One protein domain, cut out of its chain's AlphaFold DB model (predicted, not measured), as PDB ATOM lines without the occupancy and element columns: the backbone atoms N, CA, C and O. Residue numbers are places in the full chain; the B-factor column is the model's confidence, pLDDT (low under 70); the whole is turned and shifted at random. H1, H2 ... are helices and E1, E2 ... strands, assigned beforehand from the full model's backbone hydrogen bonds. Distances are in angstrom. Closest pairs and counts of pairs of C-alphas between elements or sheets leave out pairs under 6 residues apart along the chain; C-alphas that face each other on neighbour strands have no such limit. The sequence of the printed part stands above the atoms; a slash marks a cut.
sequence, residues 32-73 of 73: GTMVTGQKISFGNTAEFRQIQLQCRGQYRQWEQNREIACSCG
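AT A GLANCE: This is residues 32 to 73 of the 73 residues of an uncharacterized protein of Rheinheimera sp (UniProt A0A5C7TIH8). A small sheet of three antiparallel strands has one helix, H2, packed along one of its faces, over the inner strand E3. The hairpin of E2 and E3 makes most of the sheet, short E1 adds an edge to it, and the one-turn helix H1 sits off to the side, only grazing the sheet. The printed part has 42 residues, with two named helices and three named strands in the order H1, E1, H2, E2, E3; the sheet's order is E1, E3, E2, and the class is mixed, helices and strands. It is compact, with a radius of gyration of the C-alphas of 9.5 A and spans of 27 by 22 by 13 A.

IN THESE COORDINATES: In the sheet, E3 is residues 67 to 72, 17.1 A from first to last C-alpha, and ends with C-alpha 72 at (33.187, -15.446, 33.640). E2 is residues 59 to 64, 16.1 A long, and E1 is residues 40 to 42, 6.9 A long. H2, residues 45 to 54, measures 14.3 A and begins with C-alpha 45 at (34.405, -3.459, 41.923). H1, residues 32 to 36, measures 6.0 A and begins with C-alpha 32 at (42.495, -10.313, 29.152).

HOW THE PARTS SIT: E2 and E3 form a hairpin and are antiparallel, at 155 degrees between their directions; N 62 and O 69 are 2.9 A apart and N 69 and O 62 2.8 A, within hydrogen-bond range. E1 and E3 are antiparallel at 160 degrees, with N 41 and O 70 at 3.0 A and N 70 and O 41 at 2.9 A, also within range. E1 and E2 are the edge strands. H2 is on the sheet at a height of 8.5 A over it, and lies over E3. It runs along the strands, at 10 degrees to E3 on the local plane. The closest C-alphas of H2 and E3 are those of Phe 48 and Cys 70, 6.3 A apart. The sheet and H2 make two layers, helices on one face of a sheet. E1, H2 and E2 form a split strand-helix-strand unit, two strands running the same way with E3 between them in the sheet, and its crossover is right-handed. H1 only grazes the sheet, with residues 32 to 34; the closest C-alphas of H1 and E1 are those of Gly 32 and Ile 40, 5.4 A apart. H1 and H2 are apart. In H1 every O i to N i+4 pair is within hydrogen-bond range, and in H2 5 of 6 are.

THE WHOLE: The two C-alphas farthest apart are those of Arg 56 and Asn 65, at 26.8 A. The printed part has no cut, and the four links are tight. The mean pLDDT of the printed part is 71.0; residues 32 to 47 and residue 73, the chain's last residue, are under 70.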
ATOM      1  N   GLY A  32      42.844  -9.047  28.500       55.03
ATOM      2  CA  GLY A  32      42.495 -10.313  29.152       55.03
ATOM      3  C   GLY A  32      41.427 -11.092  28.383       55.03
ATOM      4  O   GLY A  32      41.562 -12.302  28.190       55.03
ATOM      5  N   THR A  33      40.428 -10.380  27.852       56.72
ATOM      6  CA  THR A  33      39.361 -10.964  27.023       56.72
ATOM      7  C   THR A  33      39.872 -11.500  25.692       56.72
ATOM      8  O   THR A  33      39.458 -12.574  25.261       56.72
ATOM      9  N   MET A  34      40.811 -10.798  25.062       54.66
ATOM     10  CA  MET A  34      41.381 -11.214  23.780       54.66
ATOM     11  C   MET A  34      42.288 -12.447  23.909       54.66
ATOM     12  O   MET A  34      42.309 -13.283  23.013       54.66
ATOM     13  N   VAL A  35      43.017 -12.572  25.024       57.50
ATOM     14  CA  VAL A  35      43.977 -13.666  25.252       57.50
ATOM     15  C   VAL A  35      43.304 -14.941  25.765       57.50
ATOM     16  O   VAL A  35      43.709 -16.037  25.392       57.50
ATOM     17  N   THR A  36      42.285 -14.822  26.619       59.88
ATOM     18  CA  THR A  36      41.666 -15.987  27.283       59.88
ATOM     19  C   THR A  36      40.300 -16.371  26.721       59.88
ATOM     20  O   THR A  36      39.774 -17.423  27.074       59.88
ATOM     21  N   GLY A  37      39.688 -15.518  25.891       57.88
ATOM     22  CA  GLY A  37      38.286 -15.652  25.485       57.88
ATOM     23  C   GLY A  37      37.286 -15.403  26.623       57.88
ATOM     24  O   GLY A  37      36.080 -15.455  26.399       57.88
ATOM     25  N   GLN A  38      37.768 -15.109  27.836       60.81
ATOM     26  CA  GLN A  38      36.959 -14.868  29.025       60.81
ATOM     27  C   GLN A  38      36.951 -13.385  29.355       60.81
ATOM     28  O   GLN A  38      37.972 -12.709  29.295       60.81
ATOM     29  N   LYS A  39      35.792 -12.855  29.737       62.88
ATOM     30  CA  LYS A  39      35.646 -11.441  30.087       62.88
ATOM     31  C   LYS A  39      36.323 -11.189  31.439       62.88
ATOM     32  O   LYS A  39      35.702 -11.437  32.468       62.88
ATOM     33  N   ILE A  40      37.590 -10.769  31.433       64.06
ATOM     34  CA  ILE A  40      38.385 -10.525  32.649       64.06
ATOM     35  C   ILE A  40      38.436  -9.023  32.928       64.06
ATOM     36  O   ILE A  40      38.926  -8.283  32.084       64.06
ATOM     37  N   SER A  41      37.989  -8.571  34.102       65.44
ATOM     38  CA  SER A  41      38.122  -7.171  34.541       65.44
ATOM     39  C   SER A  41      39.003  -7.059  35.787       65.44
ATOM     40  O   SER A  41      38.999  -7.952  36.632       65.44
ATOM     41  N   PHE A  42      39.753  -5.958  35.906       67.19
ATOM     42  CA  PHE A  42      40.719  -5.711  36.983       67.19
ATOM     43  C   PHE A  42      40.379  -4.431  37.758       67.19
ATOM     44  O   PHE A  42      40.058  -3.399  37.172       67.19
ATOM     45  N   GLY A  43      40.466  -4.487  39.087       62.34
ATOM     46  CA  GLY A  43      40.439  -3.342  40.004       62.34
ATOM     47  C   GLY A  43      39.140  -2.529  40.076       62.34
ATOM     48  O   GLY A  43      39.105  -1.538  40.801       62.34
ATOM     49  N   ASN A  44      38.091  -2.880  39.326       67.81
ATOM     50  CA  ASN A  44      36.843  -2.118  39.278       67.81
ATOM     51  C   ASN A  44      35.677  -2.923  39.860       67.81
ATOM     52  O   ASN A  44      34.957  -3.635  39.160       67.81
ATOM     53  N   THR A  45      35.454  -2.764  41.163       65.31
ATOM     54  CA  THR A  45      34.405  -3.459  41.923       65.31
ATOM     55  C   THR A  45      32.994  -3.212  41.378       65.31
ATOM     56  O   THR A  45      32.128  -4.079  41.510       65.31
ATOM     57  N   ALA A  46      32.742  -2.066  40.731       66.31
ATOM     58  CA  ALA A  46      31.453  -1.785  40.096       66.31
ATOM     59  C   ALA A  46      31.234  -2.639  38.833       66.31
ATOM     60  O   ALA A  46      30.140  -3.167  38.622       66.31
ATOM     61  N   GLU A  47      32.284  -2.838  38.034       68.19
ATOM     62  CA  GLU A  47      32.269  -3.749  36.881       68.19
ATOM     63  C   GLU A  47      32.090  -5.202  37.323       68.19
ATOM     64  O   GLU A  47      31.402  -5.970  36.657       68.19
ATOM     65  N   PHE A  48      32.639  -5.580  38.479       75.81
ATOM     66  CA  PHE A  48      32.549  -6.951  38.984       75.81
ATOM     67  C   PHE A  48      31.117  -7.351  39.287       75.81
ATOM     68  O   PHE A  48      30.709  -8.452  38.941       75.81
ATOM     69  N   ARG A  49      30.321  -6.438  39.854       72.62
ATOM     70  CA  ARG A  49      28.897  -6.684  40.098       72.62
ATOM     71  C   ARG A  49      28.128  -6.883  38.791       72.62
ATOM     72  O   ARG A  49      27.252  -7.739  38.724       72.62
ATOM     73  N   GLN A  50      28.461  -6.125  37.744       74.06
ATOM     74  CA  GLN A  50      27.858  -6.315  36.421       74.06
ATOM     75  C   GLN A  50      28.272  -7.650  35.797       74.06
ATOM     76  O   GLN A  50      27.423  -8.360  35.262       74.06
ATOM     77  N   ILE A  51      29.550  -8.016  35.900       73.56
ATOM     78  CA  ILE A  51      30.081  -9.292  35.411       73.56
ATOM     79  C   ILE A  51      29.437 -10.454  36.178       73.56
ATOM     80  O   ILE A  51      28.914 -11.366  35.555       73.56
ATOM     81  N   GLN A  52      29.337 -10.379  37.504       75.62
ATOM     82  CA  GLN A  52      28.685 -11.380  38.353       75.62
ATOM     83  C   GLN A  52      27.221 -11.624  37.959       75.62
ATOM     84  O   GLN A  52      26.791 -12.775  37.879       75.62
ATOM     85  N   LEU A  53      26.465 -10.559  37.667       78.25
ATOM     86  CA  LEU A  53      25.090 -10.668  37.166       78.25
ATOM     87  C   LEU A  53      25.030 -11.298  35.765       78.25
ATOM     88  O   LEU A  53      24.083 -12.020  35.456       78.25
ATOM     89  N   GLN A  54      26.035 -11.049  34.919       75.69
ATOM     90  CA  GLN A  54      26.124 -11.612  33.570       75.69
ATOM     91  C   GLN A  54      26.563 -13.086  33.561       75.69
ATOM     92  O   GLN A  54      26.034 -13.851  32.759       75.69
ATOM     93  N   CYS A  55      27.466 -13.514  34.453       76.12
ATOM     94  CA  CYS A  55      28.050 -14.863  34.417       76.12
ATOM     95  C   CYS A  55      27.104 -15.994  34.871       76.12
ATOM     96  O   CYS A  55      27.533 -17.143  34.887       76.12
ATOM     97  N   ARG A  56      25.861 -15.711  35.305       74.25
ATOM     98  CA  ARG A  56      24.835 -16.706  35.722       74.25
ATOM     99  C   ARG A  56      25.357 -17.895  36.566       74.25
ATOM    100  O   ARG A  56      24.868 -19.011  36.435       74.25
ATOM    101  N   GLY A  57      26.331 -17.657  37.448       71.75
ATOM    102  CA  GLY A  57      26.914 -18.679  38.331       71.75
ATOM    103  C   GLY A  57      28.340 -19.124  37.988       71.75
ATOM    104  O   GLY A  57      28.997 -19.708  38.841       71.75
ATOM    105  N   GLN A  58      28.875 -18.779  36.815       78.75
ATOM    106  CA  GLN A  58      30.271 -19.051  36.432       78.75
ATOM    107  C   GLN A  58      31.216 -17.883  36.766       78.75
ATOM    108  O   GLN A  58      32.206 -17.642  36.081       78.75
ATOM    109  N   TYR A  59      30.887 -17.121  37.811       82.88
ATOM    110  CA  TYR A  59      31.690 -15.987  38.259       82.88
ATOM    111  C   TYR A  59      32.886 -16.466  39.083       82.88
ATOM    112  O   TYR A  59      32.718 -17.212  40.049       82.88
ATOM    113  N   ARG A  60      34.085 -15.991  38.747       82.75
ATOM    114  CA  ARG A  60      35.302 -16.239  39.524       82.75
ATOM    115  C   ARG A  60      35.985 -14.913  39.846       82.75
ATOM    116  O   ARG A  60      36.127 -14.068  38.972       82.75
ATOM    117  N   GLN A  61      36.420 -14.740  41.092       82.19
ATOM    118  CA  GLN A  61      37.189 -13.580  41.545       82.19
ATOM    119  C   GLN A  61      38.465 -14.064  42.225       82.19
ATOM    120  O   GLN A  61      38.420 -15.010  43.010       82.19
ATOM    121  N   TRP A  62      39.592 -13.431  41.925       83.19
ATOM    122  CA  TRP A  62      40.878 -13.731  42.549       83.19
ATOM    123  C   TRP A  62      41.718 -12.462  42.674       83.19
ATOM    124  O   TRP A  62      41.425 -11.448  42.048       83.19
ATOM    125  N   GLU A  63      42.754 -12.502  43.501       80.88
ATOM    126  CA  GLU A  63      43.729 -11.420  43.608       80.88
ATOM    127  C   GLU A  63      44.969 -11.759  42.775       80.88
ATOM    128  O   GLU A  63      45.469 -12.884  42.815       80.88
ATOM    129  N   GLN A  64      45.471 -10.793  42.009       76.19
ATOM    130  CA  GLN A  64      46.687 -10.927  41.217       76.19
ATOM    131  C   GLN A  64      47.459  -9.607  41.238       76.19
ATOM    132  O   GLN A  64      46.925  -8.564  40.882       76.19
ATOM    133  N   ASN A  65      48.732  -9.640  41.643       75.50
ATOM    134  CA  ASN A  65      49.598  -8.453  41.708       75.50
ATOM    135  C   ASN A  65      49.014  -7.285  42.537       75.50
ATOM    136  O   ASN A  65      49.175  -6.127  42.160       75.50
ATOM    137  N   ARG A  66      48.352  -7.581  43.669       75.50
ATOM    138  CA  ARG A  66      47.613  -6.616  44.518       75.50
ATOM    139  C   ARG A  66      46.409  -5.946  43.837       75.50
ATOM    140  O   ARG A  66      45.839  -5.006  44.384       75.50
ATOM    141  N   GLU A  67      46.010  -6.417  42.660       71.31
ATOM    142  CA  GLU A  67      44.781  -6.020  41.982       71.31
ATOM    143  C   GLU A  67      43.761  -7.163  42.109       71.31
ATOM    144  O   GLU A  67      44.085  -8.335  41.920       71.31
ATOM    145  N   ILE A  68      42.508  -6.841  42.429       79.50
ATOM    146  CA  ILE A  68      41.428  -7.831  42.366       79.50
ATOM    147  C   ILE A  68      41.051  -8.006  40.894       79.50
ATOM    148  O   ILE A  68      40.895  -7.017  40.181       79.50
ATOM    149  N   ALA A  69      40.900  -9.244  40.441       80.81
ATOM    150  CA  ALA A  69      40.449  -9.610  39.108       80.81
ATOM    151  C   ALA A  69      39.157 -10.427  39.198       80.81
ATOM    152  O   ALA A  69      38.956 -11.179  40.156       80.81
ATOM    153  N   CYS A  70      38.287 -10.311  38.197       77.94
ATOM    154  CA  CYS A  70      37.132 -11.191  38.057       77.94
ATOM    155  C   CYS A  70      36.950 -11.675  36.619       77.94
ATOM    156  O   CYS A  70      37.334 -10.978  35.681       77.94
ATOM    157  N   SER A  71      36.354 -12.856  36.448       78.25
ATOM    158  CA  SER A  71      36.002 -13.412  35.143       78.25
ATOM    159  C   SER A  71      34.690 -14.194  35.142       78.25
ATOM    160  O   SER A  71      34.211 -14.641  36.190       78.25
ATOM    161  N   CYS A  72      34.130 -14.368  33.940       74.56
ATOM    162  CA  CYS A  72      33.187 -15.446  33.640       74.56
ATOM    163  C   CYS A  72      33.958 -16.619  33.024       74.56
ATOM    164  O   CYS A  72      34.669 -16.407  32.039       74.56
ATOM    165  N   GLY A  73      33.822 -17.812  33.605       62.84
ATOM    166  CA  GLY A  73      34.367 -19.067  33.070       62.84
ATOM    167  C   GLY A  73      33.421 -19.771  32.113       62.84
ATOM    168  O   GLY A  73      32.196 -19.665  32.332       62.84
TER     169      GLY A  73